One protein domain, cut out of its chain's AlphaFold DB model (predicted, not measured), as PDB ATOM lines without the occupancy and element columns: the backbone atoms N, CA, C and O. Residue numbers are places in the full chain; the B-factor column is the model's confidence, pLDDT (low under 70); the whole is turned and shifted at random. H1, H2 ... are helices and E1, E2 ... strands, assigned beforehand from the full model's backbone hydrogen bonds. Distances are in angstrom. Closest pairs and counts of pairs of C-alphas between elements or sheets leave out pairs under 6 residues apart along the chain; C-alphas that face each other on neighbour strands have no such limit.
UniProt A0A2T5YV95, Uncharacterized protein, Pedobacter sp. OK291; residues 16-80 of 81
ATOM      1  N   ALA A  16      92.927 -11.885 130.470       85.56
ATOM      2  CA  ALA A  16      92.061 -10.786 130.892       85.56
ATOM      3  C   ALA A  16      92.856  -9.630 131.524       85.56
ATOM      4  O   ALA A  16      92.646  -8.467 131.183       85.56
ATOM      5  N   THR A  17      93.824  -9.937 132.394       85.88
ATOM      6  CA  THR A  17      94.669  -8.917 133.034       85.88
ATOM      7  C   THR A  17      95.565  -8.204 132.022       85.88
ATOM      8  O   THR A  17      95.733  -6.988 132.106       85.88
ATOM      9  N   LYS A  18      96.113  -8.937 131.044       86.56
ATOM     10  CA  LYS A  18      96.897  -8.352 129.946       86.56
ATOM     11  C   LYS A  18      96.056  -7.386 129.115       86.56
ATOM     12  O   LYS A  18      96.493  -6.267 128.879       86.56
ATOM     13  N   LEU A  19      94.845  -7.797 128.736       89.69
ATOM     14  CA  LEU A  19      93.943  -6.985 127.919       89.69
ATOM     15  C   LEU A  19      93.507  -5.710 128.653       89.69
ATOM     16  O   LEU A  19      93.541  -4.623 128.086       89.69
ATOM     17  N   ARG A  20      93.194  -5.823 129.951       91.50
ATOM     18  CA  ARG A  20      92.849  -4.668 130.792       91.50
ATOM     19  C   ARG A  20      94.004  -3.669 130.904       91.50
ATOM     20  O   ARG A  20      93.778  -2.471 130.769       91.50
ATOM     21  N   ARG A  21      95.234  -4.149 131.136       91.19
ATOM     22  CA  ARG A  21      96.423  -3.281 131.200       91.19
ATOM     23  C   ARG A  21      96.717  -2.623 129.855       91.19
ATOM     24  O   ARG A  21      97.006  -1.435 129.828       91.19
ATOM     25  N   PHE A  22      96.600  -3.374 128.764       91.56
ATOM     26  CA  PHE A  22      96.796  -2.849 127.418       91.56
ATOM     27  C   PHE A  22      95.808  -1.722 127.103       91.56
ATOM     28  O   PHE A  22      96.236  -0.637 126.730       91.56
ATOM     29  N   ASN A  23      94.513  -1.941 127.346       91.12
ATOM     30  CA  ASN A  23      93.493  -0.919 127.110       91.12
ATOM     31  C   ASN A  23      93.718   0.325 127.976       91.12
ATOM     32  O   ASN A  23      93.557   1.434 127.489       91.12
ATOM     33  N   SER A  24      94.135   0.154 129.235       92.44
ATOM     34  CA  SER A  24      94.457   1.284 130.116       92.44
ATOM     35  C   SER A  24      95.586   2.148 129.553       92.44
ATOM     36  O   SER A  24      95.455   3.366 129.518       92.44
ATOM     37  N   ILE A  25      96.678   1.519 129.107       92.00
ATOM     38  CA  ILE A  25      97.830   2.229 128.537       92.00
ATOM     39  C   ILE A  25      97.445   2.881 127.207       92.00
ATOM     40  O   ILE A  25      97.797   4.029 126.962       92.00
ATOM     41  N   LEU A  26      96.694   2.171 126.362       90.44
ATOM     42  CA  LEU A  26      96.243   2.693 125.076       90.44
ATOM     43  C   LEU A  26      95.380   3.947 125.258       90.44
ATOM     44  O   LEU A  26      95.626   4.950 124.596       90.44
ATOM     45  N   SER A  27      94.422   3.922 126.187       89.62
ATOM     46  CA  SER A  27      93.588   5.087 126.498       89.62
ATOM     47  C   SER A  27      94.409   6.271 127.006       89.62
ATOM     48  O   SER A  27      94.152   7.402 126.607       89.62
ATOM     49  N   GLU A  28      95.411   6.025 127.853       89.69
ATOM     50  CA  GLU A  28      96.289   7.078 128.374       89.69
ATOM     51  C   GLU A  28      97.131   7.720 127.263       89.69
ATOM     52  O   GLU A  28      97.245   8.945 127.197       89.69
ATOM     53  N   VAL A  29      97.684   6.910 126.357       86.75
ATOM     54  CA  VAL A  29      98.450   7.409 125.205       86.75
ATOM     55  C   VAL A  29      97.554   8.219 124.273       86.75
ATOM     56  O   VAL A  29      97.927   9.326 123.906       86.75
ATOM     57  N   LEU A  30      96.357   7.720 123.950       82.88
ATOM     58  CA  LEU A  30      95.405   8.438 123.099       82.88
ATOM     59  C   LEU A  30      94.957   9.767 123.724       82.88
ATOM     60  O   LEU A  30      94.839  10.760 123.015       82.88
ATOM     61  N   GLN A  31      94.749   9.817 125.043       81.56
ATOM     62  CA  GLN A  31      94.452  11.073 125.740       81.56
ATOM     63  C   GLN A  31      95.625  12.052 125.696       81.56
ATOM     64  O   GLN A  31      95.418  13.241 125.466       81.56
ATOM     65  N   ARG A  32      96.860  11.578 125.902       75.50
ATOM     66  CA  ARG A  32      98.050  12.436 125.802       75.50
ATOM     67  C   ARG A  32      98.227  12.988 124.393       75.50
ATOM     68  O   ARG A  32      98.492  14.174 124.257       75.50
ATOM     69  N   ASP A  33      98.043  12.158 123.373       73.44
ATOM     70  CA  ASP A  33      98.169  12.562 121.972       73.44
ATOM     71  C   ASP A  33      97.074  13.570 121.578       73.44
ATOM     72  O   ASP A  33      97.352  14.614 120.992       73.44
ATOM     73  N   ALA A  34      95.835  13.333 122.030       71.75
ATOM     74  CA  ALA A  34      94.739  14.286 121.877       71.75
ATOM     75  C   ALA A  34      95.028  15.635 122.558       71.75
ATOM     76  O   ALA A  34      94.660  16.675 122.018       71.75
ATOM     77  N   ASN A  35      95.705  15.634 123.711       67.50
ATOM     78  CA  ASN A  35      96.097  16.856 124.416       67.50
ATOM     79  C   ASN A  35      97.298  17.567 123.766       67.50
ATOM     80  O   ASN A  35      97.386  18.788 123.846       67.50
ATOM     81  N   LEU A  36      98.223  16.837 123.132       64.31
ATOM     82  CA  LEU A  36      99.382  17.414 122.431       64.31
ATOM     83  C   LEU A  36      98.983  18.134 121.137       64.31
ATOM     84  O   LEU A  36      99.611  19.122 120.765       64.31
ATOM     85  N   CYS A  37      97.926  17.665 120.476       57.16
ATOM     86  CA  CYS A  37      97.362  18.304 119.288       57.16
ATOM     87  C   CYS A  37      96.419  19.478 119.604       57.16
ATOM     88  O   CYS A  37      95.881  20.083 118.677       57.16
ATOM     89  N   GLN A  38      96.198  19.810 120.880       51.00
ATOM     90  CA  GLN A  38      95.430  20.994 121.248       51.00
ATOM     91  C   GLN A  38      96.366  22.200 121.372       51.00
ATOM     92  O   GLN A  38      97.389  22.110 122.055       51.00
ATOM     93  N   PRO A  39      96.038  23.344 120.748       50.12
ATOM     94  CA  PRO A  39      96.773  24.571 121.004       50.12
ATOM     95  C   PRO A  39      96.688  24.875 122.505       50.12
ATOM     96  O   PRO A  39      95.603  25.072 123.052       50.12
ATOM     97  N   GLN A  40      97.834  24.884 123.191       49.59
ATOM     98  CA  GLN A  40      97.909  25.354 124.571       49.59
ATOM     99  C   GLN A  40      97.623  26.856 124.579       49.59
ATOM    100  O   GLN A  40      98.513  27.681 124.377       49.59
ATOM    101  N   VAL A  41      96.361  27.215 124.805       53.72
ATOM    102  CA  VAL A  41      95.968  28.597 125.068       53.72
ATOM    103  C   VAL A  41      96.441  28.935 126.480       53.72
ATOM    104  O   VAL A  41      95.831  28.537 127.474       53.72
ATOM    105  N   PHE A  42      97.569  29.640 126.582       50.28
ATOM    106  CA  PHE A  42      98.059  30.176 127.848       50.28
ATOM    107  C   PHE A  42      97.092  31.252 128.351       50.28
ATOM    108  O   PHE A  42      97.138  32.404 127.930       50.28
ATOM    109  N   ARG A  43      96.208  30.869 129.273       49.72
ATOM    110  CA  ARG A  43      95.340  31.798 130.002       49.72
ATOM    111  C   ARG A  43      96.123  32.366 131.183       49.72
ATOM    112  O   ARG A  43      96.141  31.769 132.258       49.72
ATOM    113  N   SER A  44      96.808  33.491 130.996       50.72
ATOM    114  CA  SER A  44      97.299  34.248 132.151       50.72
ATOM    115  C   SER A  44      96.130  35.029 132.760       50.72
ATOM    116  O   SER A  44      95.382  35.696 132.048       50.72
ATOM    117  N   ARG A  45      95.959  34.924 134.085       54.91
ATOM    118  CA  ARG A  45      94.899  35.607 134.858       54.91
ATOM    119  C   ARG A  45      94.952  37.134 134.757       54.91
ATOM    120  O   ARG A  45      94.013  37.791 135.186       54.91
ATOM    121  N   GLU A  46      96.043  37.676 134.233       56.25
ATOM    122  CA  GLU A  46      96.275  39.111 134.077       56.25
ATOM    123  C   GLU A  46      95.692  39.670 132.768       56.25
ATOM    124  O   GLU A  46      95.617  40.885 132.609       56.25
ATOM    125  N   TYR A  47      95.246  38.813 131.840       51.69
ATOM    126  CA  TYR A  47      94.655  39.243 130.571       51.69
ATOM    127  C   TYR A  47      93.132  39.332 130.689       51.69
ATOM    128  O   TYR A  47      92.401  38.387 130.394       51.69
ATOM    129  N   THR A  48      92.655  40.495 131.128       56.84
ATOM    130  CA  THR A  48      91.236  40.887 131.085       56.84
ATOM    131  C   THR A  48      90.771  41.261 129.674       56.84
ATOM    132  O   THR A  48      89.572  41.356 129.436       56.84
ATOM    133  N   GLU A  49      91.699  41.475 128.739       59.78
ATOM    134  CA  GLU A  49      91.403  41.890 127.367       59.78
ATOM    135  C   GLU A  49      91.464  40.708 126.382       59.78
ATOM    136  O   GLU A  49      92.312  39.821 126.532       59.78
ATOM    137  N   PRO A  50      90.582  40.679 125.363       63.47
ATOM    138  CA  PRO A  50      90.602  39.653 124.327       63.47
ATOM    139  C   PRO A  50      91.963  39.595 123.628       63.47
ATOM    140  O   PRO A  50      92.528  40.612 123.222       63.47
ATOM    141  N   THR A  51      92.505  38.385 123.480       68.81
ATOM    142  CA  THR A  51      93.820  38.203 122.858       68.81
ATOM    143  C   THR A  51      93.667  38.145 121.344       68.81
ATOM    144  O   THR A  51      92.974  37.279 120.806       68.81
ATOM    145  N   LEU A  52      94.337  39.067 120.654       74.69
ATOM    146  CA  LEU A  52      94.362  39.147 119.198       74.69
ATOM    147  C   LEU A  52      95.620  38.471 118.652       74.69
ATOM    148  O   LEU A  52      96.734  38.790 119.067       74.69
ATOM    149  N   PHE A  53      95.463  37.578 117.677       78.00
ATOM    150  CA  PHE A  53      96.588  36.962 116.971       78.00
ATOM    151  C   PHE A  53      96.294  36.827 115.479       78.00
ATOM    152  O   PHE A  53      95.153  36.688 115.038       78.00
ATOM    153  N   ILE A  54      97.355  36.893 114.678       80.00
ATOM    154  CA  ILE A  54      97.272  36.726 113.228       80.00
ATOM    155  C   ILE A  54      97.565  35.265 112.909       80.00
ATOM    156  O   ILE A  54      98.702  34.810 113.043       80.00
ATOM    157  N   HIS A  55      96.552  34.542 112.443       77.19
ATOM    158  CA  HIS A  55      96.716  33.186 111.939       77.19
ATOM    159  C   HIS A  55      96.981  33.212 110.431       77.19
ATOM    160  O   HIS A  55      96.293  33.904 109.676       77.19
ATOM    161  N   SER A  56      97.993  32.465 109.993       78.88
ATOM    162  CA  SER A  56      98.348  32.333 108.576       78.88
ATOM    163  C   SER A  56      98.048  30.906 108.129       78.88
ATOM    164  O   SER A  56      98.701  29.968 108.579       78.88
ATOM    165  N   TYR A  57      97.048  30.746 107.264       77.62
ATOM    166  CA  TYR A  57      96.646  29.446 106.741       77.62
ATOM    167  C   TYR A  57      97.606  28.968 105.634       77.62
ATOM    168  O   TYR A  57      98.184  29.794 104.921       77.62
ATOM    169  N   PRO A  58      97.724  27.646 105.398       74.12
ATOM    170  CA  PRO A  58      98.599  27.086 104.358       74.12
ATOM    171  C   PRO A  58      98.290  27.562 102.930       74.12
ATOM    172  O   PRO A  58      99.142  27.495 102.054       74.12
ATOM    173  N   ASN A  59      97.075  28.058 102.689       81.00
ATOM    174  CA  ASN A  59      96.643  28.629 101.411       81.00
ATOM    175  C   ASN A  59      97.049  30.106 101.225       81.00
ATOM    176  O   ASN A  59      96.559  30.756 100.305       81.00
ATOM    177  N   GLY A  60      97.882  30.654 102.115       77.38
ATOM    178  CA  GLY A  60      98.353  32.039 102.074       77.38
ATOM    179  C   GLY A  60      97.400  33.056 102.703       77.38
ATOM    180  O   GLY A  60      97.781  34.210 102.872       77.38
ATOM    181  N   ARG A  61      96.184  32.659 103.105       76.31
ATOM    182  CA  ARG A  61      95.226  33.584 103.729       76.31
ATOM    183  C   ARG A  61      95.664  33.919 105.148       76.31
ATOM    184  O   ARG A  61      95.899  33.027 105.963       76.31
ATOM    185  N   ARG A  62      95.697  35.213 105.465       78.19
ATOM    186  CA  ARG A  62      95.975  35.718 106.814       78.19
ATOM    187  C   ARG A  62      94.697  36.261 107.431       78.19
ATOM    188  O   ARG A  62      93.980  37.036 106.796       78.19
ATOM    189  N   VAL A  63      94.396  35.845 108.655       80.69
ATOM    190  CA  VAL A  63      93.181  36.246 109.374       80.69
ATOM    191  C   VAL A  63      93.565  36.736 110.761       80.69
ATOM    192  O   VAL A  63      94.346  36.093 111.458       80.69
ATOM    193  N   LEU A  64      93.024  37.888 111.148       76.44
ATOM    194  CA  LEU A  64      93.048  38.369 112.521       76.44
ATOM    195  C   LEU A  64      91.954  37.640 113.298       76.44
ATOM    196  O   LEU A  64      90.769  37.787 112.980       76.44
ATOM    197  N   ILE A  65      92.369  36.861 114.288       81.50
ATOM    198  CA  ILE A  65      91.486  36.094 115.157       81.50
ATOM    199  C   ILE A  65      91.538  36.710 116.551       81.50
ATOM    200  O   ILE A  65      92.601  37.068 117.061       81.50
ATOM    201  N   GLU A  66      90.362  36.841 117.138       78.94
ATOM    202  CA  GLU A  66      90.145  37.163 118.535       78.94
ATOM    203  C   GLU A  66      89.796  35.888 119.279       78.94
ATOM    204  O   GLU A  66      88.870  35.175 118.891       78.94
ATOM    205  N   ILE A  67      90.550  35.600 120.336       75.81
ATOM    206  CA  ILE A  67      90.176  34.576 121.304       75.81
ATOM    207  C   ILE A  67      89.523  35.268 122.493       75.81
ATOM    208  O   ILE A  67      90.130  36.125 123.148       75.81
ATOM    209  N   ASN A  68      88.300  34.840 122.797       71.44
ATOM    210  CA  ASN A  68      87.657  35.173 124.054       71.44
ATOM    211  C   ASN A  68      88.422  34.497 125.207       71.44
ATOM    212  O   ASN A  68      88.641  33.283 125.220       71.44
ATOM    213  N   THR A  69      88.853  35.291 126.181       63.50
ATOM    214  CA  THR A  69      89.676  34.844 127.311       63.50
ATOM    215  C   THR A  69      88.917  33.962 128.307       63.50
ATOM    216  O   THR A  69      89.541  33.141 128.984       63.50
ATOM    217  N   GLU A  70      87.587  34.060 128.368       69.31
ATOM    218  CA  GLU A  70      86.748  33.312 129.314       69.31
ATOM    219  C   GLU A  70      86.455  31.882 128.840       69.31
ATOM    220  O   GLU A  70      86.527  30.932 129.625       69.31
ATOM    221  N   ASN A  71      86.149  31.713 127.551       75.56
ATOM    222  CA  ASN A  71      85.682  30.440 126.990       75.56
ATOM    223  C   ASN A  71      86.574  29.876 125.868       75.56
ATOM    224  O   ASN A  71      86.369  28.740 125.448       75.56
ATOM    225  N   SER A  72      87.601  30.618 125.439       64.88
ATOM    226  CA  SER A  72      88.482  30.266 124.317       64.88
ATOM    227  C   SER A  72      87.780  30.099 122.970       64.88
ATOM    228  O   SER A  72      88.305  29.423 122.088       64.88
ATOM    229  N   GLU A  73      86.619  30.723 122.784       73.81
ATOM    230  CA  GLU A  73      85.992  30.800 121.467       73.81
ATOM    231  C   GLU A  73      86.806  31.701 120.537       73.81
ATOM    232  O   GLU A  73      87.203  32.812 120.900       73.81
ATOM    233  N   GLU A  74      87.038  31.206 119.324       76.06
ATOM    234  CA  GLU A  74      87.739  31.918 118.264       76.06
ATOM    235  C   GLU A  74      86.746  32.677 117.385       76.06
ATOM    236  O   GLU A  74      85.777  32.115 116.865       76.06
ATOM    237  N   LYS A  75      87.026  33.958 117.154       78.69
ATOM    238  CA  LYS A  75      86.259  34.804 116.246       78.69
ATOM    239  C   LYS A  75      87.185  35.462 115.235       78.69
ATOM    240  O   LYS A  75      88.096  36.203 115.587       78.69
ATOM    241  N   ALA A  76      86.937  35.229 113.951       75.62
ATOM    242  CA  ALA A  76      87.641  35.935 112.888       75.62
ATOM    243  C   ALA A  76      87.126  37.381 112.795       75.62
ATOM    244  O   ALA A  76      85.969  37.605 112.435       75.62
ATOM    245  N   ILE A  77      87.981  38.362 113.093       76.12
ATOM    246  CA  ILE A  77      87.624  39.786 112.999       76.12
ATOM    247  C   ILE A  77      87.848  40.305 111.581       76.12
ATOM    248  O   ILE A  77      87.030  41.057 111.052       76.12
ATOM    249  N   LYS A  78      88.982  39.954 110.962       72.81
ATOM    250  CA  LYS A  78      89.376  40.554 109.682       72.81
ATOM    251  C   LYS A  78      90.255  39.631 108.853       72.81
ATOM    252  O   LYS A  78      91.215  39.058 109.356       72.81
ATOM    253  N   VAL A  79      89.964  39.545 107.559       73.31
ATOM    254  CA  VAL A  79      90.853  38.921 106.571       73.31
ATOM    255  C   VAL A  79      91.860  39.976 106.115       73.31
ATOM    256  O   VAL A  79      91.462  41.063 105.701       73.31
ATOM    257  N   LEU A  80      93.152  39.678 106.245       68.69
ATOM    258  CA  LEU A  80      94.236  40.644 106.035       68.69
ATOM    259  C   LEU A  80      94.803  40.653 104.604       68.69
ATOM    260  O   LEU A  80      95.527  41.589 104.292       68.69
TER     261      LEU A  80
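What this domain is: This is residues 16 to 80 of the 81 residues of an uncharacterized protein of Pedobacter sp. OK291 (UniProt A0A2T5YV95). A small, strongly twisted sheet of three strands forms a head, and one long helix, H1, sticks out from it as a free arm that makes most of the length. A long link, residues 37 to 50, joins the arm to the head. The printed part has 65 residues, with one named helix and then three named strands along the chain; the sheet order is E1, E2, E3, antiparallel throughout, and the class is mixed, helices and strands. The whole is extended, with a radius of gyration of the C-alphas of 18.4 A, and its outline is flat, spanning 56 by 34 by 13 A.

Where its parts are: In the sheet, E1 is residues 51 to 56, 16.1 A long from C-alpha 51 at (93.820, 38.203, 122.858). E2 is residues 62 to 67, 15.6 A, and E3 is residues 74 to 79, 14.0 A, ending with C-alpha 79 at (90.853, 38.921, 106.571). H1, residues 16 to 36, measures 30.3 A from first to last C-alpha and begins with C-alpha 16 at (92.061, -10.786, 130.892).

How they stand to each other: The strands form a meander, each the antiparallel neighbour of the one before. E1 and E2 are a hairpin with a tight link, their directions 152 degrees apart; N 53 and O 65 are within hydrogen-bond range at 3.0 A. E2 and E3 are a hairpin with a short link, at 148 degrees; N 66 and O 75 are 2.8 A apart. E1 and E3 are edge strands. H1 is not on the sheet, and is apart from E2 and E3. Every O i to N i+4 pair in H1 is within hydrogen-bond range.

The domain as a whole: The C-alphas of Ala 16 and Leu 80, the two farthest apart, are 57.2 A from each other. Residues 16 to 40, of which 16 to 36 belong to H1, stand free; the body without them spans 34 by 16 by 14 A. The printed part has no cut, and the link from H1 to E1 is long, 14 residues. The mean pLDDT of the printed part is 73.6, with residues 35 to 51, 69 to 70, 72 and 80 under 70.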